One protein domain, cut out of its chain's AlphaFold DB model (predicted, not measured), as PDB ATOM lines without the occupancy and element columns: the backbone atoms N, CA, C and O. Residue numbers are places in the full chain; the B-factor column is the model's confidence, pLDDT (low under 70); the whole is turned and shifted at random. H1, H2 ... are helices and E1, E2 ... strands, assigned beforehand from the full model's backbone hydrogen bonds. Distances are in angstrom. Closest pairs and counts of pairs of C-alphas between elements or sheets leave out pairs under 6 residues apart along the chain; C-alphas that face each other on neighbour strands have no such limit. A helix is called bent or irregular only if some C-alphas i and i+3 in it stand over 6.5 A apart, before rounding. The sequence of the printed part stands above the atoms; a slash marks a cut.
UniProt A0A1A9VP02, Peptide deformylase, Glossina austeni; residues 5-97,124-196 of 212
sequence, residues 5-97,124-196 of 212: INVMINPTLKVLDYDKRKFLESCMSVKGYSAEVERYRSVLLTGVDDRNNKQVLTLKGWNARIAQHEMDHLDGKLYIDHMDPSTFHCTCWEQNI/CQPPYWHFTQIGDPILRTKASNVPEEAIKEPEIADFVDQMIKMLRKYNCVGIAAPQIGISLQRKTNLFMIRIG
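AT A GLANCE: This is residues 5 to 97 and 124 to 196 of the 212 residues of the protein "Peptide deformylase" of Glossina austeni (UniProt A0A1A9VP02). Look first for one strongly twisted sheet of five strands, which curls round helix H1, with the long helix H4 packed on the other face, near E4 and E5; these are three layers, helices on both faces of a sheet. The long strands E1 and E2 form a bent hairpin, with the short helix H2 near its turn, while the short helices H3 and H5 gather near the last residues of H1, and H6 lies beyond them, close to H3 and H5 but apart from H1. The printed part has 166 residues, with six named helices and five named strands in the order E1 E2 E3 H1 H2 H3 H4 E4 H5 H6 E5. The sheet runs E3 E2 E1 E5 E4, all antiparallel, and the class is mixed, helices and strands. The whole is compact, with a radius of gyration of the C-alphas of 15.6 A and spans of 49 by 41 by 26 A.

IN THESE COORDINATES: Begin with the sheet: find C-alpha 5 at (448.784, 482.635, 391.400), where E1 begins; it covers residues 5 to 27, 18.1 A from first to last C-alpha, and bends by 151 degrees at residue 24. E2 is residues 30 to 48, 28.1 A long, and bends by 139 degrees at residue 33. E3 is residues 54 to 60, 19.7 A; E5 is residues 190 to 195, 15.8 A, ending with C-alpha 195 at (453.859, 481.727, 395.093); E4 is residues 174 to 176. H1 is residues 61 to 74, 20.8 A. From C-alpha 154 at (437.973, 478.522, 376.141), H4 runs 24.5 A through residues 154 to 170. H2 is residues 92 to 97 and is irregular, but only just: C-alphas 94 and 97 are 6.6 A apart. H3 is residues 137 to 140, H5 is 177 to 180 and H6 is 183 to 186.

HOW THE PARTS SIT: E1, E2 and E3 make a meander, each strand the antiparallel neighbour of the one before, with hairpins E1 and E2, and E2 and E3. Check N 14 and O 44, 2.9 A apart, between E1 and E2, and N 57 and O 45, 2.8 A, between E3 and E2. The pairing of E1 is staggered: residues 5 to 9 pair with E5, where N 6 and O 193 are 2.9 A apart, and residues 9 to 27 pair with E2. E4 is an edge strand, and N 192 and O 175 stand 2.8 A apart between it and E5. The sheet curls round H1; the closest C-alphas of H1 and E2 are those of Arg 41 and Gly 61, 5.3 A apart. H4 is on the sheet at a height of 9.6 A, over E5, slantwise to the strands at 45 degrees on the local plane. H1 and H4 are apart. H5 touches H1, whose residues 73 to 74 alone meet it, at the C-alphas of His 73 and Pro 178, 6.8 A apart. H5 also touches H3, at the C-alphas of Leu 139 and Pro 178, 5.7 A apart. H6 is close to H3 but not clearly touching, with Ile 138 and Ser 183 closest at 6.2 A between C-alphas. H2 only grazes the sheet, with residues 92 to 95. In H4 every O i to N i+4 pair is within hydrogen-bond range, in H1 9 of 10 and in H2 1 of 2; H3, H5 and H6 are too short for one.

THE WHOLE: The two C-alphas farthest apart are those of Ile 97 and Glu 149, 52.9 A. Residues 98 to 123 are not printed, and C-alphas 97 and 124 are 34.5 A apart across this cut, on the link from H2 to H3. The links H1 to H2 and H3 to H4 are long. The mean pLDDT of the printed part is 87.2; look for values under 70 at residues 92 to 97, 124 to 125, 183 to 188 and 196.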
ATOM      1  N   ILE A   5     449.245 483.983 391.731       86.81
ATOM      2  CA  ILE A   5     448.784 482.635 391.400       86.81
ATOM      3  C   ILE A   5     449.535 482.229 390.139       86.81
ATOM      4  O   ILE A   5     449.473 482.942 389.140       86.81
ATOM      5  N   ASN A   6     450.260 481.118 390.212       90.19
ATOM      6  CA  ASN A   6     450.941 480.527 389.073       90.19
ATOM      7  C   ASN A   6     450.153 479.294 388.652       90.19
ATOM      8  O   ASN A   6     449.894 478.410 389.472       90.19
ATOM      9  N   VAL A   7     449.752 479.275 387.385       91.56
ATOM     10  CA  VAL A   7     449.093 478.139 386.746       91.56
ATOM     11  C   VAL A   7     450.171 477.298 386.083       91.56
ATOM     12  O   VAL A   7     451.008 477.836 385.363       91.56
ATOM     13  N   MET A   8     450.155 475.995 386.347       93.25
ATOM     14  CA  MET A   8     451.116 475.045 385.804       93.25
ATOM     15  C   MET A   8     450.363 473.929 385.087       93.25
ATOM     16  O   MET A   8     449.690 473.109 385.716       93.25
ATOM     17  N   ILE A   9     450.494 473.905 383.766       92.44
ATOM     18  CA  ILE A   9     449.955 472.875 382.879       92.44
ATOM     19  C   ILE A   9     451.108 471.977 382.429       92.44
ATOM     20  O   ILE A   9     452.208 472.452 382.134       92.44
ATOM     21  N   ASN A  10     450.849 470.670 382.405       93.50
ATOM     22  CA  ASN A  10     451.820 469.609 382.147       93.50
ATOM     23  C   ASN A  10     453.132 469.773 382.932       93.50
ATOM     24  O   ASN A  10     454.214 469.740 382.333       93.50
ATOM     25  N   PRO A  11     453.069 469.993 384.257       94.81
ATOM     26  CA  PRO A  11     454.262 470.230 385.037       94.81
ATOM     27  C   PRO A  11     455.166 468.994 385.079       94.81
ATOM     28  O   PRO A  11     454.704 467.855 385.148       94.81
ATOM     29  N   THR A  12     456.473 469.232 385.119       95.19
ATOM     30  CA  THR A  12     457.471 468.238 385.510       95.19
ATOM     31  C   THR A  12     458.332 468.794 386.637       95.19
ATOM     32  O   THR A  12     458.683 469.978 386.656       95.19
ATOM     33  N   LEU A  13     458.658 467.932 387.598       96.19
ATOM     34  CA  LEU A  13     459.387 468.298 388.806       96.19
ATOM     35  C   LEU A  13     460.719 467.548 388.857       96.19
ATOM     36  O   LEU A  13     460.763 466.324 388.752       96.19
ATOM     37  N   LYS A  14     461.811 468.286 389.063       97.44
ATOM     38  CA  LYS A  14     463.155 467.742 389.285       97.44
ATOM     39  C   LYS A  14     463.679 468.189 390.645       97.44
ATOM     40  O   LYS A  14     463.673 469.375 390.954       97.44
ATOM     41  N   VAL A  15     464.171 467.256 391.452       97.12
ATOM     42  CA  VAL A  15     464.795 467.575 392.745       97.12
ATOM     43  C   VAL A  15     466.143 468.261 392.510       97.12
ATOM     44  O   VAL A  15     466.947 467.792 391.702       97.12
ATOM     45  N   LEU A  16     466.375 469.384 393.193       95.88
ATOM     46  CA  LEU A  16     467.652 470.110 393.168       95.88
ATOM     47  C   LEU A  16     468.464 469.880 394.442       95.88
ATOM     48  O   LEU A  16     469.688 469.819 394.381       95.88
ATOM     49  N   ASP A  17     467.779 469.757 395.577       93.69
ATOM     50  CA  ASP A  17     468.375 469.507 396.885       93.69
ATOM     51  C   ASP A  17     467.705 468.286 397.517       93.69
ATOM     52  O   ASP A  17     466.487 468.274 397.720       93.69
ATOM     53  N   TYR A  18     468.510 467.262 397.796       94.50
ATOM     54  CA  TYR A  18     468.058 466.005 398.385       94.50
ATOM     55  C   TYR A  18     467.958 466.065 399.917       94.50
ATOM     56  O   TYR A  18     467.484 465.094 400.506       94.50
ATOM     57  N   ASP A  19     468.346 467.180 400.560       94.94
ATOM     58  CA  ASP A  19     468.030 467.423 401.971       94.94
ATOM     59  C   ASP A  19     466.511 467.445 402.147       94.94
ATOM     60  O   ASP A  19     465.774 468.193 401.486       94.94
ATOM     61  N   LYS A  20     466.044 466.593 403.048       93.75
ATOM     62  CA  LYS A  20     464.635 466.375 403.311       93.75
ATOM     63  C   LYS A  20     464.273 466.911 404.686       93.75
ATOM     64  O   LYS A  20     465.036 466.803 405.642       93.75
ATOM     65  N   ARG A  21     463.090 467.514 404.793       92.56
ATOM     66  CA  ARG A  21     462.575 468.051 406.061       92.56
ATOM     67  C   ARG A  21     461.161 467.553 406.307       92.56
ATOM     68  O   ARG A  21     460.345 467.547 405.382       92.56
ATOM     69  N   LYS A  22     460.872 467.185 407.552       94.00
ATOM     70  CA  LYS A  22     459.520 466.884 408.027       94.00
ATOM     71  C   LYS A  22     458.845 468.172 408.485       94.00
ATOM     72  O   LYS A  22     459.446 468.960 409.205       94.00
ATOM     73  N   PHE A  23     457.626 468.388 408.015       94.50
ATOM     74  CA  PHE A  23     456.723 469.426 408.504       94.50
ATOM     75  C   PHE A  23     455.292 468.918 408.360       94.50
ATOM     76  O   PHE A  23     455.030 468.062 407.510       94.50
ATOM     77  N   LEU A  24     454.382 469.469 409.161       93.88
ATOM     78  CA  LEU A  24     452.956 469.178 409.069       93.88
ATOM     79  C   LEU A  24     452.386 469.602 407.708       93.88
ATOM     80  O   LEU A  24     452.583 470.732 407.259       93.88
ATOM     81  N   GLU A  25     451.657 468.689 407.072       93.75
ATOM     82  CA  GLU A  25     450.831 468.940 405.894       93.75
ATOM     83  C   GLU A  25     449.361 468.646 406.202       93.75
ATOM     84  O   GLU A  25     449.016 467.770 407.000       93.75
ATOM     85  N   SER A  26     448.489 469.387 405.526       91.50
ATOM     86  CA  SER A  26     447.045 469.184 405.516       91.50
ATOM     87  C   SER A  26     446.528 469.360 404.089       91.50
ATOM     88  O   SER A  26     447.187 469.977 403.249       91.50
ATOM     89  N   CYS A  27     445.362 468.791 403.787       93.75
ATOM     90  CA  CYS A  27     444.788 468.833 402.446       93.75
ATOM     91  C   CYS A  27     443.276 469.042 402.517       93.75
ATOM     92  O   CYS A  27     442.587 468.404 403.315       93.75
ATOM     93  N   MET A  28     442.736 469.879 401.631       90.50
ATOM     94  CA  MET A  28     441.290 470.122 401.544       90.50
ATOM     95  C   MET A  28     440.492 468.874 401.125       90.50
ATOM     96  O   MET A  28     439.298 468.787 401.421       90.50
ATOM     97  N   SER A  29     441.147 467.895 400.491       91.44
ATOM     98  CA  SER A  29     440.573 466.585 400.157       91.44
ATOM     99  C   SER A  29     440.633 465.560 401.300       91.44
ATOM    100  O   SER A  29     439.988 464.520 401.211       91.44
ATOM    101  N   VAL A  30     441.367 465.837 402.382       92.12
ATOM    102  CA  VAL A  30     441.410 465.009 403.604       92.12
ATOM    103  C   VAL A  30     441.095 465.913 404.796       92.12
ATOM    104  O   VAL A  30     441.945 466.247 405.625       92.12
ATOM    105  N   LYS A  31     439.858 466.405 404.823       88.62
ATOM    106  CA  LYS A  31     439.450 467.457 405.748       88.62
ATOM    107  C   LYS A  31     439.536 466.997 407.208       88.62
ATOM    108  O   LYS A  31     439.017 465.946 407.565       88.62
ATOM    109  N   GLY A  32     440.111 467.847 408.060       87.31
ATOM    110  CA  GLY A  32     440.137 467.650 409.514       87.31
ATOM    111  C   GLY A  32     441.297 466.805 410.036       87.31
ATOM    112  O   GLY A  32     441.333 466.534 411.230       87.31
ATOM    113  N   TYR A  33     442.246 466.422 409.182       91.31
ATOM    114  CA  TYR A  33     443.423 465.652 409.577       91.31
ATOM    115  C   TYR A  33     444.711 466.311 409.095       91.31
ATOM    116  O   TYR A  33     444.719 467.069 408.119       91.31
ATOM    117  N   SER A  34     445.802 466.037 409.799       93.12
ATOM    118  CA  SER A  34     447.148 466.475 409.433       93.12
ATOM    119  C   SER A  34     448.179 465.458 409.900       93.12
ATOM    120  O   SER A  34     447.930 464.678 410.820       93.12
ATOM    121  N   ALA A  35     449.331 465.454 409.240       94.81
ATOM    122  CA  ALA A  35     450.481 464.646 409.627       94.81
ATOM    123  C   ALA A  35     451.771 465.260 409.100       94.81
ATOM    124  O   ALA A  35     451.757 466.061 408.163       94.81
ATOM    125  N   GLU A  36     452.896 464.861 409.680       97.19
ATOM    126  CA  GLU A  36     454.200 465.238 409.168       97.19
ATOM    127  C   GLU A  36     454.517 464.479 407.885       97.19
ATOM    128  O   GLU A  36     454.408 463.254 407.811       97.19
ATOM    129  N   VAL A  37     454.956 465.218 406.871       97.69
ATOM    130  CA  VAL A  37     455.383 464.663 405.589       97.69
ATOM    131  C   VAL A  37     456.792 465.137 405.298       97.69
ATOM    132  O   VAL A  37     457.136 466.318 405.445       97.69
ATOM    133  N   GLU A  38     457.627 464.209 404.863       97.12
ATOM    134  CA  GLU A  38     458.993 464.507 404.488       97.12
ATOM    135  C   GLU A  38     459.065 464.969 403.022       97.12
ATOM    136  O   GLU A  38     458.618 464.270 402.113       97.12
ATOM    137  N   ARG A  39     459.632 466.157 402.773       97.69
ATOM    138  CA  ARG A  39     459.739 466.750 401.426       97.69
ATOM    139  C   ARG A  39     461.137 467.277 401.149       97.69
ATOM    140  O   ARG A  39     461.828 467.714 402.073       97.69
ATOM    141  N   TYR A  40     461.514 467.292 399.872       97.69
ATOM    142  CA  TYR A  40     462.774 467.871 399.411       97.69
ATOM    143  C   TYR A  40     462.786 469.387 399.600       97.69
ATOM    144  O   TYR A  40     461.783 470.068 399.351       97.69
ATOM    145  N   ARG A  41     463.934 469.927 400.015       94.62
ATOM    146  CA  ARG A  41     464.099 471.352 400.326       94.62
ATOM    147  C   ARG A  41     464.017 472.256 399.096       94.62
ATOM    148  O   ARG A  41     463.575 473.403 399.221       94.62
ATOM    149  N   SER A  42     464.446 471.773 397.931       94.56
ATOM    150  CA  SER A  42     464.418 472.541 396.686       94.56
ATOM    151  C   SER A  42     464.120 471.675 395.470       94.56
ATOM    152  O   SER A  42     464.661 470.580 395.310       94.56
ATOM    153  N   VAL A  43     463.276 472.211 394.590       96.19
ATOM    154  CA  VAL A  43     462.842 471.563 393.355       96.19
ATOM    155  C   VAL A  43     462.850 472.567 392.205       96.19
ATOM    156  O   VAL A  43     462.592 473.757 392.394       96.19
ATOM    157  N   LEU A  44     463.145 472.079 391.008       96.75
ATOM    158  CA  LEU A  44     462.933 472.768 389.749       96.75
ATOM    159  C   LEU A  44     461.600 472.293 389.184       96.75
ATOM    160  O   LEU A  44     461.437 471.111 388.883       96.75
ATOM    161  N   LEU A  45     460.665 473.218 389.047       95.50
ATOM    162  CA  LEU A  45     459.367 472.982 388.448       95.50
ATOM    163  C   LEU A  45     459.370 473.571 387.036       95.50
ATOM    164  O   LEU A  45     459.698 474.742 386.856       95.50
ATOM    165  N   THR A  46     459.016 472.772 386.038       94.94
ATOM    166  CA  THR A  46     458.883 473.233 384.650       94.94
ATOM    167  C   THR A  46     457.503 472.893 384.118       94.94
ATOM    168  O   THR A  46     456.903 471.931 384.583       94.94
ATOM    169  N   GLY A  47     456.984 473.672 383.178       93.62
ATOM    170  CA  GLY A  47     455.682 473.441 382.556       93.62
ATOM    171  C   GLY A  47     455.297 474.619 381.673       93.62
ATOM    172  O   GLY A  47     456.167 475.391 381.260       93.62
ATOM    173  N   VAL A  48     454.007 474.773 381.398       92.50
ATOM    174  CA  VAL A  48     453.470 475.925 380.660       92.50
ATOM    175  C   VAL A  48     452.335 476.592 381.430       92.50
ATOM    176  O   VAL A  48     451.725 475.975 382.302       92.50
ATOM    177  N   ASP A  49     452.083 477.862 381.134       91.44
ATOM    178  CA  ASP A  49     450.971 478.623 381.709       91.44
ATOM    179  C   ASP A  49     449.675 478.504 380.889       91.44
ATOM    180  O   ASP A  49     449.625 477.841 379.851       91.44
ATOM    181  N   ASP A  50     448.622 479.180 381.348       87.38
ATOM    182  CA  ASP A  50     447.313 479.291 380.686       87.38
ATOM    183  C   ASP A  50     447.368 479.973 379.304       87.38
ATOM    184  O   ASP A  50     446.414 479.921 378.534       87.38
ATOM    185  N   ARG A  51     448.498 480.596 378.957       88.56
ATOM    186  CA  ARG A  51     448.751 481.256 377.669       88.56
ATOM    187  C   ARG A  51     449.713 480.458 376.786       88.56
ATOM    188  O   ARG A  51     450.081 480.934 375.710       88.56
ATOM    189  N   ASN A  52     450.087 479.252 377.212       90.12
ATOM    190  CA  ASN A  52     451.081 478.385 376.584       90.12
ATOM    191  C   ASN A  52     452.515 478.969 376.559       90.12
ATOM    192  O   ASN A  52     453.319 478.639 375.685       90.12
ATOM    193  N   ASN A  53     452.869 479.840 377.508       92.00
ATOM    194  CA  ASN A  53     454.254 480.261 377.712       92.00
ATOM    195  C   ASN A  53     454.974 479.264 378.618       92.00
ATOM    196  O   ASN A  53     454.459 478.864 379.662       92.00
ATOM    197  N   LYS A  54     456.210 478.909 378.256       93.38
ATOM    198  CA  LYS A  54     457.051 478.031 379.077       93.38
ATOM    199  C   LYS A  54     457.414 478.708 380.396       93.38
ATOM    200  O   LYS A  54     457.930 479.825 380.405       93.38
ATOM    201  N   GLN A  55     457.220 477.988 381.494       91.81
ATOM    202  CA  GLN A  55     457.632 478.390 382.831       91.81
ATOM    203  C   GLN A  55     458.694 477.437 383.379       91.81
ATOM    204  O   GLN A  55     458.593 476.215 383.259       91.81
ATOM    205  N   VAL A  56     459.716 478.017 384.008       94.00
ATOM    206  CA  VAL A  56     460.780 477.298 384.712       94.00
ATOM    207  C   VAL A  56     461.003 478.004 386.044       94.00
ATOM    208  O   VAL A  56     461.512 479.122 386.089       94.00
ATOM    209  N   LEU A  57     460.597 477.359 387.132       92.06
ATOM    210  CA  LEU A  57     460.576 477.925 388.476       92.06
ATOM    211  C   LEU A  57     461.490 477.114 389.394       92.06
ATOM    212  O   LEU A  57     461.287 475.920 389.607       92.06
ATOM    213  N   THR A  58     462.493 477.768 389.977       94.69
ATOM    214  CA  THR A  58     463.295 477.171 391.054       94.69
ATOM    215  C   THR A  58     462.640 477.492 392.390       94.69
ATOM    216  O   THR A  58     462.646 478.641 392.833       94.69
ATOM    217  N   LEU A  59     462.073 476.477 393.038       93.62
ATOM    218  CA  LEU A  59     461.333 476.614 394.287       93.62
ATOM    219  C   LEU A  59     462.164 476.083 395.461       93.62
ATOM    220  O   LEU A  59     462.914 475.109 395.341       93.62
ATOM    221  N   LYS A  60     462.023 476.734 396.618       93.12
ATOM    222  CA  LYS A  60     462.705 476.385 397.873       93.12
ATOM    223  C   LYS A  60     461.737 476.456 399.052       93.12
ATOM    224  O   LYS A  60     460.749 477.191 399.000       93.12
ATOM    225  N   GLY A  61     462.040 475.715 400.117       92.25
ATOM    226  CA  GLY A  61     461.293 475.765 401.375       92.25
ATOM    227  C   GLY A  61     459.815 475.422 401.181       92.25
ATOM    228  O   GLY A  61     459.483 474.426 400.541       92.25
ATOM    229  N   TRP A  62     458.920 476.265 401.701       91.69
ATOM    230  CA  TRP A  62     457.478 476.013 401.639       91.69
ATOM    231  C   TRP A  62     456.927 475.975 400.207       91.69
ATOM    232  O   TRP A  62     456.108 475.120 399.891       91.69
ATOM    233  N   ASN A  63     457.439 476.819 399.305       92.25
ATOM    234  CA  ASN A  63     457.037 476.796 397.893       92.25
ATOM    235  C   ASN A  63     457.385 475.454 397.226       92.25
ATOM    236  O   ASN A  63     456.595 474.924 396.449       92.25
ATOM    237  N   ALA A  64     458.553 474.883 397.550       94.12
ATOM    238  CA  ALA A  64     458.944 473.566 397.050       94.12
ATOM    239  C   ALA A  64     458.043 472.460 397.610       94.12
ATOM    240  O   ALA A  64     457.694 471.532 396.882       94.12
ATOM    241  N   ARG A  65     457.660 472.554 398.889       95.81
ATOM    242  CA  ARG A  65     456.726 471.622 399.535       95.81
ATOM    243  C   ARG A  65     455.347 471.653 398.882       95.81
ATOM    244  O   ARG A  65     454.853 470.597 398.510       95.81
ATOM    245  N   ILE A  66     454.771 472.843 398.695       94.62
ATOM    246  CA  ILE A  66     453.465 473.004 398.040       94.62
ATOM    247  C   ILE A  66     453.517 472.402 396.629       94.62
ATOM    248  O   ILE A  66     452.660 471.604 396.279       94.62
ATOM    249  N   ALA A  67     454.553 472.704 395.838       95.25
ATOM    250  CA  ALA A  67     454.678 472.144 394.492       95.25
ATOM    251  C   ALA A  67     454.774 470.607 394.479       95.25
ATOM    252  O   ALA A  67     454.173 469.974 393.621       95.25
ATOM    253  N   GLN A  68     455.497 470.002 395.429       97.12
ATOM    254  CA  GLN A  68     455.541 468.541 395.575       97.12
ATOM    255  C   GLN A  68     454.166 467.964 395.946       97.12
ATOM    256  O   GLN A  68     453.768 466.952 395.382       97.12
ATOM    257  N   HIS A  69     453.428 468.624 396.842       96.50
ATOM    258  CA  HIS A  69     452.078 468.214 397.240       96.50
ATOM    259  C   HIS A  69     451.084 468.259 396.071       96.50
ATOM    260  O   HIS A  69     450.361 467.296 395.832       96.50
ATOM    261  N   GLU A  70     451.065 469.350 395.303       95.88
ATOM    262  CA  GLU A  70     450.174 469.455 394.141       95.88
ATOM    263  C   GLU A  70     450.587 468.508 393.003       95.88
ATOM    264  O   GLU A  70     449.731 467.997 392.281       95.88
ATOM    265  N   MET A  71     451.886 468.221 392.862       95.44
ATOM    266  CA  MET A  71     452.384 467.223 391.912       95.44
ATOM    267  C   MET A  71     451.891 465.811 392.266       95.44
ATOM    268  O   MET A  71     451.457 465.078 391.379       95.44
ATOM    269  N   ASP A  72     451.878 465.444 393.551       96.31
ATOM    270  CA  ASP A  72     451.347 464.150 394.001       96.31
ATOM    271  C   ASP A  72     449.878 463.965 393.602       96.31
ATOM    272  O   ASP A  72     449.498 462.889 393.134       96.31
ATOM    273  N   HIS A  73     449.066 465.024 393.704       94.75
ATOM    274  CA  HIS A  73     447.660 464.972 393.302       94.75
ATOM    275  C   HIS A  73     447.471 464.606 391.826       94.75
ATOM    276  O   HIS A  73     446.531 463.885 391.496       94.75
ATOM    277  N   LEU A  74     448.359 465.060 390.940       92.94
ATOM    278  CA  LEU A  74     448.316 464.697 389.521       92.94
ATOM    279  C   LEU A  74     448.736 463.245 389.280       92.94
ATOM    280  O   LEU A  74     448.300 462.634 388.311       92.94
ATOM    281  N   ASP A  75     449.561 462.680 390.158       93.62
ATOM    282  CA  ASP A  75     449.947 461.268 390.132       93.62
ATOM    283  C   ASP A  75     448.942 460.352 390.859       93.62
ATOM    284  O   ASP A  75     449.174 459.144 390.951       93.62
ATOM    285  N   GLY A  76     447.819 460.889 391.356       93.38
ATOM    286  CA  GLY A  76     446.813 460.129 392.107       93.38
ATOM    287  C   GLY A  76     447.249 459.765 393.534       93.38
ATOM    288  O   GLY A  76     446.726 458.821 394.140       93.38
ATOM    289  N   LYS A  77     448.238 460.484 394.066       95.56
ATOM    290  CA  LYS A  77     448.770 460.312 395.418       95.56
ATOM    291  C   LYS A  77     448.284 461.434 396.321       95.56
ATOM    292  O   LYS A  77     448.019 462.554 395.890       95.56
ATOM    293  N   LEU A  78     448.163 461.113 397.598       95.94
ATOM    294  CA  LEU A  78     447.787 462.033 398.659       95.94
ATOM    295  C   LEU A  78     448.910 462.082 399.692       95.94
ATOM    296  O   LEU A  78     449.681 461.135 399.839       95.94
ATOM    297  N   TYR A  79     448.963 463.157 400.480       96.31
ATOM    298  CA  TYR A  79     449.976 463.292 401.532       96.31
ATOM    299  C   TYR A  79     449.954 462.123 402.535       96.31
ATOM    300  O   TYR A  79     450.995 461.742 403.060       96.31
ATOM    301  N   ILE A  80     448.785 461.507 402.750       95.75
ATOM    302  CA  ILE A  80     448.618 460.339 403.623       95.75
ATOM    303  C   ILE A  80     449.363 459.088 403.137       95.75
ATOM    304  O   ILE A  80     449.601 458.185 403.930       95.75
ATOM    305  N   ASP A  81     449.754 459.031 401.861       96.38
ATOM    306  CA  ASP A  81     450.563 457.932 401.321       96.38
ATOM    307  C   ASP A  81     452.065 458.134 401.617       96.38
ATOM    308  O   ASP A  81     452.868 457.220 401.441       96.38
ATOM    309  N   HIS A  82     452.448 459.341 402.052       94.56
ATOM    310  CA  HIS A  82     453.827 459.762 402.317       94.56
ATOM    311  C   HIS A  82     454.077 460.181 403.772       94.56
ATOM    312  O   HIS A  82     455.226 460.416 404.150       94.56
ATOM    313  N   MET A  83     453.019 460.330 404.569       96.25
ATOM    314  CA  MET A  83     453.105 460.835 405.932       96.25
ATOM    315  C   MET A  83     453.792 459.859 406.884       96.25
ATOM    316  O   MET A  83     453.761 458.646 406.682       96.25
ATOM    317  N   ASP A  84     454.340 460.394 407.970       96.69
ATOM    318  CA  ASP A  84     454.726 459.612 409.138       96.69
ATOM    319  C   ASP A  84     453.458 459.192 409.907       96.69
ATOM    320  O   ASP A  84     452.806 460.056 410.511       96.69
ATOM    321  N   PRO A  85     453.081 457.896 409.923       95.12
ATOM    322  CA  PRO A  85     451.822 457.455 410.521       95.12
ATOM    323  C   PRO A  85     451.724 457.759 412.018       95.12
ATOM    324  O   PRO A  85     450.622 457.913 412.535       95.12
ATOM    325  N   SER A  86     452.865 457.874 412.710       95.94
ATOM    326  CA  SER A  86     452.908 458.182 414.144       95.94
ATOM    327  C   SER A  86     452.473 459.615 414.472       95.94
ATOM    328  O   SER A  86     452.097 459.898 415.606       95.94
ATOM    329  N   THR A  87     452.486 460.506 413.477       95.00
ATOM    330  CA  THR A  87     452.152 461.933 413.623       95.00
ATOM    331  C   THR A  87     450.743 462.276 413.133       95.00
ATOM    332  O   THR A  87     450.316 463.431 413.226       95.00
ATOM    333  N   PHE A  88     450.014 461.293 412.593       95.06
ATOM    334  CA  PHE A  88     448.677 461.501 412.050       95.06
ATOM    335  C   PHE A  88     447.673 461.784 413.166       95.06
ATOM    336  O   PHE A  88     447.430 460.947 414.035       95.06
ATOM    337  N   HIS A  89     447.066 462.966 413.126       90.88
ATOM    338  CA  HIS A  89     446.126 463.421 414.143       90.88
ATOM    339  C   HIS A  89     444.935 464.150 413.516       90.88
ATOM    340  O   HIS A  89     445.015 464.710 412.419       90.88
ATOM    341  N   CYS A  90     443.799 464.143 414.223       88.38
ATOM    342  CA  CYS A  90     442.663 464.976 413.841       88.38
ATOM    343  C   CYS A  90     442.907 466.404 414.323       88.38
ATOM    344  O   CYS A  90     442.926 466.652 415.528       88.38
ATOM    345  N   THR A  91     442.974 467.359 413.404       82.00
ATOM    346  CA  THR A  91     442.972 468.793 413.743       82.00
ATOM    347  C   THR A  91     441.614 469.243 414.282       82.00
ATOM    348  O   THR A  91     441.478 470.277 414.935       82.00
ATOM    349  N   CYS A  92     440.582 468.427 414.056       67.81
ATOM    350  CA  CYS A  92     439.238 468.657 414.553       67.81
ATOM    351  C   CYS A  92     439.113 468.552 416.081       67.81
ATOM    352  O   CYS A  92     438.194 469.151 416.636       67.81
ATOM    353  N   TRP A  93     439.985 467.805 416.769       49.75
ATOM    354  CA  TRP A  93     439.881 467.621 418.223       49.75
ATOM    355  C   TRP A  93     440.323 468.870 418.999       49.75
ATOM    356  O   TRP A  93     439.722 469.189 420.022       49.75
ATOM    357  N   GLU A  94     441.255 469.656 418.458       48.22
ATOM    358  CA  GLU A  94     441.658 470.945 419.042       48.22
ATOM    359  C   GLU A  94     440.620 472.053 418.809       48.22
ATOM    360  O   GLU A  94     440.475 472.961 419.627       48.22
ATOM    361  N   GLN A  95     439.818 471.954 417.742       44.34
ATOM    362  CA  GLN A  95     438.729 472.903 417.467       44.34
ATOM    363  C   GLN A  95     437.399 472.533 418.156       44.34
ATOM    364  O   GLN A  95     436.539 473.403 418.321       44.34
ATOM    365  N   ASN A  96     437.214 471.280 418.597       38.00
ATOM    366  CA  ASN A  96     435.927 470.765 419.094       38.00
ATOM    367  C   ASN A  96     435.782 470.607 420.621       38.00
ATOM    368  O   ASN A  96     434.768 470.070 421.061       38.00
ATOM    369  N   ILE A  97     436.650 471.192 421.459       40.72
ATOM    370  CA  ILE A  97     436.311 471.396 422.892       40.72
ATOM    371  C   ILE A  97     435.218 472.483 423.086       40.72
ATOM    372  O   ILE A  97     434.761 472.731 424.198       40.72
ATOM    373  N   CYS A 124     425.682 467.676 389.681       58.78
ATOM    374  CA  CYS A 124     426.784 466.800 390.104       58.78
ATOM    375  C   CYS A 124     427.772 466.520 388.953       58.78
ATOM    376  O   CYS A 124     428.294 465.412 388.828       58.78
ATOM    377  N   GLN A 125     428.005 467.502 388.084       66.12
ATOM    378  CA  GLN A 125     428.939 467.405 386.976       66.12
ATOM    379  C   GLN A 125     430.204 468.201 387.311       66.12
ATOM    380  O   GLN A 125     430.107 469.302 387.858       66.12
ATOM    381  N   PRO A 126     431.391 467.644 387.026       74.00
ATOM    382  CA  PRO A 126     432.634 468.379 387.171       74.00
ATOM    383  C   PRO A 126     432.681 469.532 386.154       74.00
ATOM    384  O   PRO A 126     432.090 469.415 385.080       74.00
ATOM    385  N   PRO A 127     433.418 470.614 386.434       78.75
ATOM    386  CA  PRO A 127     434.171 470.905 387.658       78.75
ATOM    387  C   PRO A 127     433.295 471.275 388.871       78.75
ATOM    388  O   PRO A 127     432.384 472.098 388.793       78.75
ATOM    389  N   TYR A 128     433.616 470.716 390.039       85.44
ATOM    390  CA  TYR A 128     432.869 470.937 391.278       85.44
ATOM    391  C   TYR A 128     433.209 472.278 391.957       85.44
ATOM    392  O   TYR A 128     434.328 472.787 391.878       85.44
ATOM    393  N   TRP A 129     432.245 472.831 392.703       84.19
ATOM    394  CA  TRP A 129     432.416 474.021 393.564       84.19
ATOM    395  C   TRP A 129     432.813 473.681 395.014       84.19
ATOM    396  O   TRP A 129     432.694 474.513 395.925       84.19
ATOM    397  N   HIS A 130     433.270 472.446 395.224       85.50
ATOM    398  CA  HIS A 130     433.809 471.908 396.467       85.50
ATOM    399  C   HIS A 130     435.012 471.009 396.153       85.50
ATOM    400  O   HIS A 130     435.178 470.558 395.022       85.50
ATOM    401  N   PHE A 131     435.829 470.720 397.165       86.62
ATOM    402  CA  PHE A 131     436.905 469.739 397.041       86.62
ATOM    403  C   PHE A 131     436.334 468.319 397.077       86.62
ATOM    404  O   PHE A 131     435.517 468.010 397.954       86.62
ATOM    405  N   THR A 132     436.766 467.449 396.167       90.25
ATOM    406  CA  THR A 132     436.532 466.005 396.279       90.25
ATOM    407  C   THR A 132     437.222 465.483 397.529       90.25
ATOM    408  O   THR A 132     438.336 465.895 397.861       90.25
ATOM    409  N   GLN A 133     436.517 464.635 398.271       91.19
ATOM    410  CA  GLN A 133     437.011 464.067 399.519       91.19
ATOM    411  C   GLN A 133     437.627 462.693 399.273       91.19
ATOM    412  O   GLN A 133     437.250 461.980 398.340       91.19
ATOM    413  N   ILE A 134     438.568 462.324 400.136       89.38
ATOM    414  CA  ILE A 134     439.144 460.984 400.182       89.38
ATOM    415  C   ILE A 134     438.044 459.913 400.171       89.38
ATOM    416  O   ILE A 134     437.043 460.020 400.878       89.38
ATOM    417  N   GLY A 135     438.238 458.892 399.337       87.31
ATOM    418  CA  GLY A 135     437.229 457.881 399.014       87.31
ATOM    419  C   GLY A 135     436.690 458.022 397.590       87.31
ATOM    420  O   GLY A 135     436.318 457.017 396.991       87.31
ATOM    421  N   ASP A 136     436.731 459.225 397.011       88.81
ATOM    422  CA  ASP A 136     436.445 459.419 395.589       88.81
ATOM    423  C   ASP A 136     437.603 458.860 394.729       88.81
ATOM    424  O   ASP A 136     438.759 459.270 394.919       88.81
ATOM    425  N   PRO A 137     437.341 457.936 393.779       89.06
ATOM    426  CA  PRO A 137     438.379 457.342 392.933       89.06
ATOM    427  C   PRO A 137     439.122 458.369 392.073       89.06
ATOM    428  O   PRO A 137     440.243 458.101 391.628       89.06
ATOM    429  N   ILE A 138     438.550 459.555 391.857       88.50
ATOM    430  CA  ILE A 138     439.198 460.587 391.058       88.50
ATOM    431  C   ILE A 138     440.521 461.057 391.658       88.50
ATOM    432  O   ILE A 138     441.470 461.319 390.927       88.50
ATOM    433  N   LEU A 139     440.616 461.077 392.990       90.25
ATOM    434  CA  LEU A 139     441.829 461.461 393.710       90.25
ATOM    435  C   LEU A 139     442.942 460.414 393.596       90.25
ATOM    436  O   LEU A 139     444.084 460.699 393.937       90.25
ATOM    437  N   ARG A 140     442.601 459.201 393.147       92.25
ATOM    438  CA  ARG A 140     443.524 458.079 392.931       92.25
ATOM    439  C   ARG A 140     443.839 457.851 391.452       92.25
ATOM    440  O   ARG A 140     444.567 456.923 391.113       92.25
ATOM    441  N   THR A 141     443.293 458.684 390.569       88.81
ATOM    442  CA  THR A 141     443.499 458.582 389.125       88.81
ATOM    443  C   THR A 141     444.636 459.502 388.698       88.81
ATOM    444  O   THR A 141     444.630 460.688 389.016       88.81
ATOM    445  N   LYS A 142     445.594 458.968 387.936       90.12
ATOM    446  CA  LYS A 142     446.674 459.767 387.356       90.12
ATOM    447  C   LYS A 142     446.143 460.682 386.245       90.12
ATOM    448  O   LYS A 142     445.497 460.216 385.301       90.12
ATOM    449  N   ALA A 143     446.456 461.970 386.334       88.62
ATOM    450  CA  ALA A 143     446.157 462.964 385.314       88.62
ATOM    451  C   ALA A 143     446.963 462.695 384.028       88.62
ATOM    452  O   ALA A 143     448.082 462.182 384.073       88.62
ATOM    453  N   SER A 144     446.399 463.025 382.863       87.94
ATOM    454  CA  SER A 144     447.108 462.910 381.577       87.94
ATOM    455  C   SER A 144     447.498 464.278 381.043       87.94
ATOM    456  O   SER A 144     446.971 465.302 381.464       87.94
ATOM    457  N   ASN A 145     448.462 464.309 380.132       88.31
ATOM    458  CA  ASN A 145     448.931 465.575 379.595       88.31
ATOM    459  C   ASN A 145     447.861 466.232 378.716       88.31
ATOM    460  O   ASN A 145     447.201 465.562 377.920       88.31
ATOM    461  N   VAL A 146     447.732 467.549 378.852       87.31
ATOM    462  CA  VAL A 146     446.902 468.399 377.996       87.31
ATOM    463  C   VAL A 146     447.656 468.628 376.680       87.31
ATOM    464  O   VAL A 146     448.810 469.057 376.735       87.31
ATOM    465  N   PRO A 147     447.075 468.335 375.507       87.38
ATOM    466  CA  PRO A 147     447.721 468.637 374.232       87.38
ATOM    467  C   PRO A 147     447.876 470.158 374.062       87.38
ATOM    468  O   PRO A 147     447.037 470.921 374.542       87.38
ATOM    469  N   GLU A 148     448.951 470.613 373.413       85.00
ATOM    470  CA  GLU A 148     449.280 472.048 373.328       85.00
ATOM    471  C   GLU A 148     448.189 472.865 372.621       85.00
ATOM    472  O   GLU A 148     447.972 474.037 372.940       85.00
ATOM    473  N   GLU A 149     447.461 472.238 371.698       85.56
ATOM    474  CA  GLU A 149     446.349 472.836 370.965       85.56
ATOM    475  C   GLU A 149     445.161 473.145 371.887       85.56
ATOM    476  O   GLU A 149     444.534 474.197 371.750       85.56
ATOM    477  N   ALA A 150     444.902 472.275 372.870       84.88
ATOM    478  CA  ALA A 150     443.775 472.413 373.790       84.88
ATOM    479  C   ALA A 150     444.015 473.463 374.885       84.88
ATOM    480  O   ALA A 150     443.067 473.936 375.503       84.88
ATOM    481  N   ILE A 151     445.265 473.873 375.128       84.00
ATOM    482  CA  ILE A 151     445.592 474.855 376.181       84.00
ATOM    483  C   ILE A 151     444.885 476.192 375.935       84.00
ATOM    484  O   ILE A 151     444.472 476.856 376.881       84.00
ATOM    485  N   LYS A 152     444.729 476.579 374.663       84.94
ATOM    486  CA  LYS A 152     444.080 477.836 374.266       84.94
ATOM    487  C   LYS A 152     442.564 477.715 374.114       84.94
ATOM    488  O   LYS A 152     441.919 478.702 373.760       84.94
ATOM    489  N   GLU A 153     441.995 476.532 374.332       87.31
ATOM    490  CA  GLU A 153     440.550 476.357 374.262       87.31
ATOM    491  C   GLU A 153     439.864 477.119 375.405       87.31
ATOM    492  O   GLU A 153     440.360 477.124 376.538       87.31
ATOM    493  N   PRO A 154     438.699 477.738 375.139       85.94
ATOM    494  CA  PRO A 154     437.973 478.522 376.141       85.94
ATOM    495  C   PRO A 154     437.615 477.694 377.378       85.94
ATOM    496  O   PRO A 154     437.557 478.214 378.486       85.94
ATOM    497  N   GLU A 155     437.454 476.387 377.211       84.31
ATOM    498  CA  GLU A 155     437.116 475.494 378.304       84.31
ATOM    499  C   GLU A 155     438.230 475.343 379.352       84.31
ATOM    500  O   GLU A 155     437.948 475.294 380.549       84.31
ATOM    501  N   ILE A 156     439.503 475.322 378.936       85.50
ATOM    502  CA  ILE A 156     440.620 475.304 379.889       85.50
ATOM    503  C   ILE A 156     440.672 476.625 380.658       85.50
ATOM    504  O   ILE A 156     440.909 476.615 381.866       85.50
ATOM    505  N   ALA A 157     440.395 477.749 379.991       86.75
ATOM    506  CA  ALA A 157     440.325 479.050 380.646       86.75
ATOM    507  C   ALA A 157     439.204 479.101 381.703       86.75
ATOM    508  O   ALA A 157     439.447 479.547 382.825       86.75
ATOM    509  N   ASP A 158     438.021 478.553 381.403       87.25
ATOM    510  CA  ASP A 158     436.908 478.463 382.358       87.25
ATOM    511  C   ASP A 158     437.271 477.612 383.590       87.25
ATOM    512  O   ASP A 158     436.967 477.980 384.733       87.25
ATOM    513  N   PHE A 159     437.980 476.495 383.384       86.69
ATOM    514  CA  PHE A 159     438.480 475.659 384.480       86.69
ATOM    515  C   PHE A 159     439.512 476.385 385.333       86.69
ATOM    516  O   PHE A 159     439.451 476.328 386.567       86.69
ATOM    517  N   VAL A 160     440.438 477.091 384.687       89.12
ATOM    518  CA  VAL A 160     441.448 477.897 385.367       89.12
ATOM    519  C   VAL A 160     440.771 478.965 386.232       89.12
ATOM    520  O   VAL A 160     441.054 479.080 387.428       89.12
ATOM    521  N   ASP A 161     439.789 479.673 385.685       90.12
ATOM    522  CA  ASP A 161     439.023 480.683 386.411       90.12
ATOM    523  C   ASP A 161     438.257 480.103 387.607       90.12
ATOM    524  O   ASP A 161     438.215 480.712 388.686       90.12
ATOM    525  N   GLN A 162     437.668 478.915 387.462       89.19
ATOM    526  CA  GLN A 162     437.003 478.234 388.571       89.19
ATOM    527  C   GLN A 162     437.987 477.817 389.669       89.19
ATOM    528  O   GLN A 162     437.711 478.048 390.850       89.19
ATOM    529  N   MET A 163     439.148 477.266 389.312       90.25
ATOM    530  CA  MET A 163     440.197 476.916 390.275       90.25
ATOM    531  C   MET A 163     440.708 478.150 391.025       90.25
ATOM    532  O   MET A 163     440.857 478.103 392.247       90.25
ATOM    533  N   ILE A 164     440.876 479.287 390.343       90.12
ATOM    534  CA  ILE A 164     441.239 480.565 390.977       90.12
ATOM    535  C   ILE A 164     440.159 481.007 391.977       90.12
ATOM    536  O   ILE A 164     440.483 481.434 393.093       90.12
ATOM    537  N   LYS A 165     438.874 480.900 391.612       89.62
ATOM    538  CA  LYS A 165     437.749 481.219 392.512       89.62
ATOM    539  C   LYS A 165     437.737 480.301 393.734       89.62
ATOM    540  O   LYS A 165     437.567 480.790 394.851       89.62
ATOM    541  N   MET A 166     437.971 479.004 393.544       88.00
ATOM    542  CA  MET A 166     438.079 478.014 394.618       88.00
ATOM    543  C   MET A 166     439.247 478.318 395.558       88.00
ATOM    544  O   MET A 166     439.049 478.397 396.772       88.00
ATOM    545  N   LEU A 167     440.432 478.587 395.008       86.38
ATOM    546  CA  LEU A 167     441.628 478.915 395.782       86.38
ATOM    547  C   LEU A 167     441.398 480.140 396.673       86.38
ATOM    548  O   LEU A 167     441.731 480.130 397.859       86.38
ATOM    549  N   ARG A 168     440.752 481.180 396.130       86.81
ATOM    550  CA  ARG A 168     440.384 482.388 396.887       86.81
ATOM    551  C   ARG A 168     439.302 482.120 397.937       86.81
ATOM    552  O   ARG A 168     439.439 482.597 399.058       86.81
ATOM    553  N   LYS A 169     438.256 481.358 397.597       84.88
ATOM    554  CA  LYS A 169     437.126 481.044 398.491       84.88
ATOM    555  C   LYS A 169     437.564 480.258 399.727       84.88
ATOM    556  O   LYS A 169     437.100 480.552 400.824       84.88
ATOM    557  N   TYR A 170     438.443 479.273 399.548       81.12
ATOM    558  CA  TYR A 170     438.929 478.411 400.628       81.12
ATOM    559  C   TYR A 170     440.256 478.886 401.238       81.12
ATOM    560  O   TYR A 170     440.745 478.264 402.176       81.12
ATOM    561  N   ASN A 171     440.823 479.989 400.735       82.94
ATOM    562  CA  ASN A 171     442.110 480.546 401.159       82.94
ATOM    563  C   ASN A 171     443.245 479.500 401.190       82.94
ATOM    564  O   ASN A 171     444.071 479.496 402.104       82.94
ATOM    565  N   CYS A 172     443.283 478.601 400.200       84.62
ATOM    566  CA  CYS A 172     444.329 477.587 400.097       84.62
ATOM    567  C   CYS A 172     445.564 478.114 399.345       84.62
ATOM    568  O   CYS A 172     445.536 479.152 398.676       84.62
ATOM    569  N   VAL A 173     446.683 477.408 399.506       89.50
ATOM    570  CA  VAL A 173     447.979 477.768 398.904       89.50
ATOM    571  C   VAL A 173     448.235 477.061 397.572       89.50
ATOM    572  O   VAL A 173     449.053 477.537 396.787       89.50
ATOM    573  N   GLY A 174     447.507 475.981 397.299       90.31
ATOM    574  CA  GLY A 174     447.555 475.221 396.057       90.31
ATOM    575  C   GLY A 174     446.239 474.486 395.806       90.31
ATOM    576  O   GLY A 174     445.398 474.379 396.708       90.31
ATOM    577  N   ILE A 175     446.021 474.105 394.547       92.31
ATOM    578  CA  ILE A 175     444.890 473.284 394.106       92.31
ATOM    579  C   ILE A 175     445.238 472.554 392.802       92.31
ATOM    580  O   ILE A 175     445.753 473.166 391.862       92.31
ATOM    581  N   ALA A 176     444.899 471.271 392.712       92.62
ATOM    582  CA  ALA A 176     445.091 470.422 391.538       92.62
ATOM    583  C   ALA A 176     443.751 470.027 390.892       92.62
ATOM    584  O   ALA A 176     442.738 469.849 391.570       92.62
ATOM    585  N   ALA A 177     443.740 469.843 389.570       90.44
ATOM    586  CA  ALA A 177     442.530 469.541 388.800       90.44
ATOM    587  C   ALA A 177     441.726 468.306 389.296       90.44
ATOM    588  O   ALA A 177     440.491 468.388 389.347       90.44
ATOM    589  N   PRO A 178     442.349 467.188 389.738       89.88
ATOM    590  CA  PRO A 178     441.609 466.053 390.300       89.88
ATOM    591  C   PRO A 178     440.793 466.398 391.555       89.88
ATOM    592  O   PRO A 178     439.728 465.819 391.774       89.88
ATOM    593  N   GLN A 179     441.233 467.382 392.347       88.62
ATOM    594  CA  GLN A 179     440.560 467.797 393.585       88.62
ATOM    595  C   GLN A 179     439.220 468.514 393.349       88.62
ATOM    596  O   GLN A 179     438.472 468.744 394.296       88.62
ATOM    597  N   ILE A 180     438.908 468.883 392.105       87.69
ATOM    598  CA  ILE A 180     437.631 469.503 391.722       87.69
ATOM    599  C   ILE A 180     436.905 468.709 390.633       87.69
ATOM    600  O   ILE A 180     436.027 469.238 389.957       87.69
ATOM    601  N   GLY A 181     437.242 467.430 390.451       80.62
ATOM    602  CA  GLY A 181     436.472 466.552 389.568       80.62
ATOM    603  C   GLY A 181     436.965 466.455 388.115       80.62
ATOM    604  O   GLY A 181     436.395 465.690 387.342       80.62
ATOM    605  N   ILE A 182     438.026 467.167 387.709       74.81
ATOM    606  CA  ILE A 182     438.389 467.317 386.276       74.81
ATOM    607  C   ILE A 182     439.248 466.144 385.729       74.81
ATOM    608  O   ILE A 182     439.711 466.161 384.593       74.81
ATOM    609  N   SER A 183     439.432 465.040 386.461       58.56
ATOM    610  CA  SER A 183     440.267 463.925 385.965       58.56
ATOM    611  C   SER A 183     439.537 462.897 385.083       58.56
ATOM    612  O   SER A 183     440.181 462.280 384.236       58.56
ATOM    613  N   LEU A 184     438.223 462.683 385.249       47.91
ATOM    614  CA  LEU A 184     437.534 461.517 384.656       47.91
ATOM    615  C   LEU A 184     437.065 461.708 383.207       47.91
ATOM    616  O   LEU A 184     436.933 460.723 382.488       47.91
ATOM    617  N   GLN A 185     436.840 462.944 382.757       44.38
ATOM    618  CA  GLN A 185     436.329 463.202 381.402       44.38
ATOM    619  C   GLN A 185     437.393 463.724 380.431       44.38
ATOM    620  O   GLN A 185     437.292 463.474 379.234       44.38
ATOM    621  N   ARG A 186     438.411 464.446 380.923       54.09
ATOM    622  CA  ARG A 186     439.344 465.198 380.059       54.09
ATOM    623  C   ARG A 186     440.816 465.038 380.409       54.09
ATOM    624  O   ARG A 186     441.654 465.530 379.667       54.09
ATOM    625  N   LYS A 187     441.117 464.314 381.498       57.91
ATOM    626  CA  LYS A 187     442.468 463.962 381.946       57.91
ATOM    627  C   LYS A 187     443.428 465.163 381.882       57.91
ATOM    628  O   LYS A 187     444.337 465.158 381.065       57.91
ATOM    629  N   THR A 188     443.230 466.183 382.716       66.69
ATOM    630  CA  THR A 188     444.034 467.417 382.684       66.69
ATOM    631  C   THR A 188     445.155 467.413 383.729       66.69
ATOM    632  O   THR A 188     444.914 467.428 384.935       66.69
ATOM    633  N   ASN A 189     446.406 467.401 383.267       75.75
ATOM    634  CA  ASN A 189     447.603 467.534 384.098       75.75
ATOM    635  C   ASN A 189     447.839 469.012 384.451       75.75
ATOM    636  O   ASN A 189     448.655 469.688 383.828       75.75
ATOM    637  N   LEU A 190     447.049 469.537 385.390       79.00
ATOM    638  CA  LEU A 190     447.023 470.957 385.741       79.00
ATOM    639  C   LEU A 190     446.923 471.148 387.258       79.00
ATOM    640  O   LEU A 190     446.019 470.611 387.907       79.00
ATOM    641  N   PHE A 191     447.810 471.973 387.814       83.44
ATOM    642  CA  PHE A 191     447.649 472.525 389.159       83.44
ATOM    643  C   PHE A 191     447.952 474.020 389.198       83.44
ATOM    644  O   PHE A 191     448.552 474.594 388.288       83.44
ATOM    645  N   MET A 192     447.551 474.659 390.292       85.19
ATOM    646  CA  MET A 192     447.897 476.039 390.601       85.19
ATOM    647  C   MET A 192     448.549 476.128 391.964       85.19
ATOM    648  O   MET A 192     448.100 475.492 392.915       85.19
ATOM    649  N   ILE A 193     449.565 476.976 392.066       81.94
ATOM    650  CA  ILE A 193     450.193 477.310 393.339       81.94
ATOM    651  C   ILE A 193     450.251 478.816 393.518       81.94
ATOM    652  O   ILE A 193     450.550 479.589 392.601       81.94
ATOM    653  N   ARG A 194     449.975 479.255 394.738       80.31
ATOM    654  CA  ARG A 194     450.191 480.628 395.162       80.31
ATOM    655  C   ARG A 194     451.655 480.756 395.558       80.31
ATOM    656  O   ARG A 194     452.051 480.211 396.579       80.31
ATOM    657  N   ILE A 195     452.448 481.482 394.773       75.56
ATOM    658  CA  ILE A 195     453.859 481.727 395.093       75.56
ATOM    659  C   ILE A 195     453.961 483.083 395.788       75.56
ATOM    660  O   ILE A 195     453.543 484.117 395.253       75.56
ATOM    661  N   GLY A 196     454.489 483.068 397.009       61.44
ATOM    662  CA  GLY A 196     454.928 484.262 397.724       61.44
ATOM    663  C   GLY A 196     456.450 484.371 397.694       61.44
ATOM    664  O   GLY A 196     457.143 483.355 397.816       61.44
TER     665      GLY A 196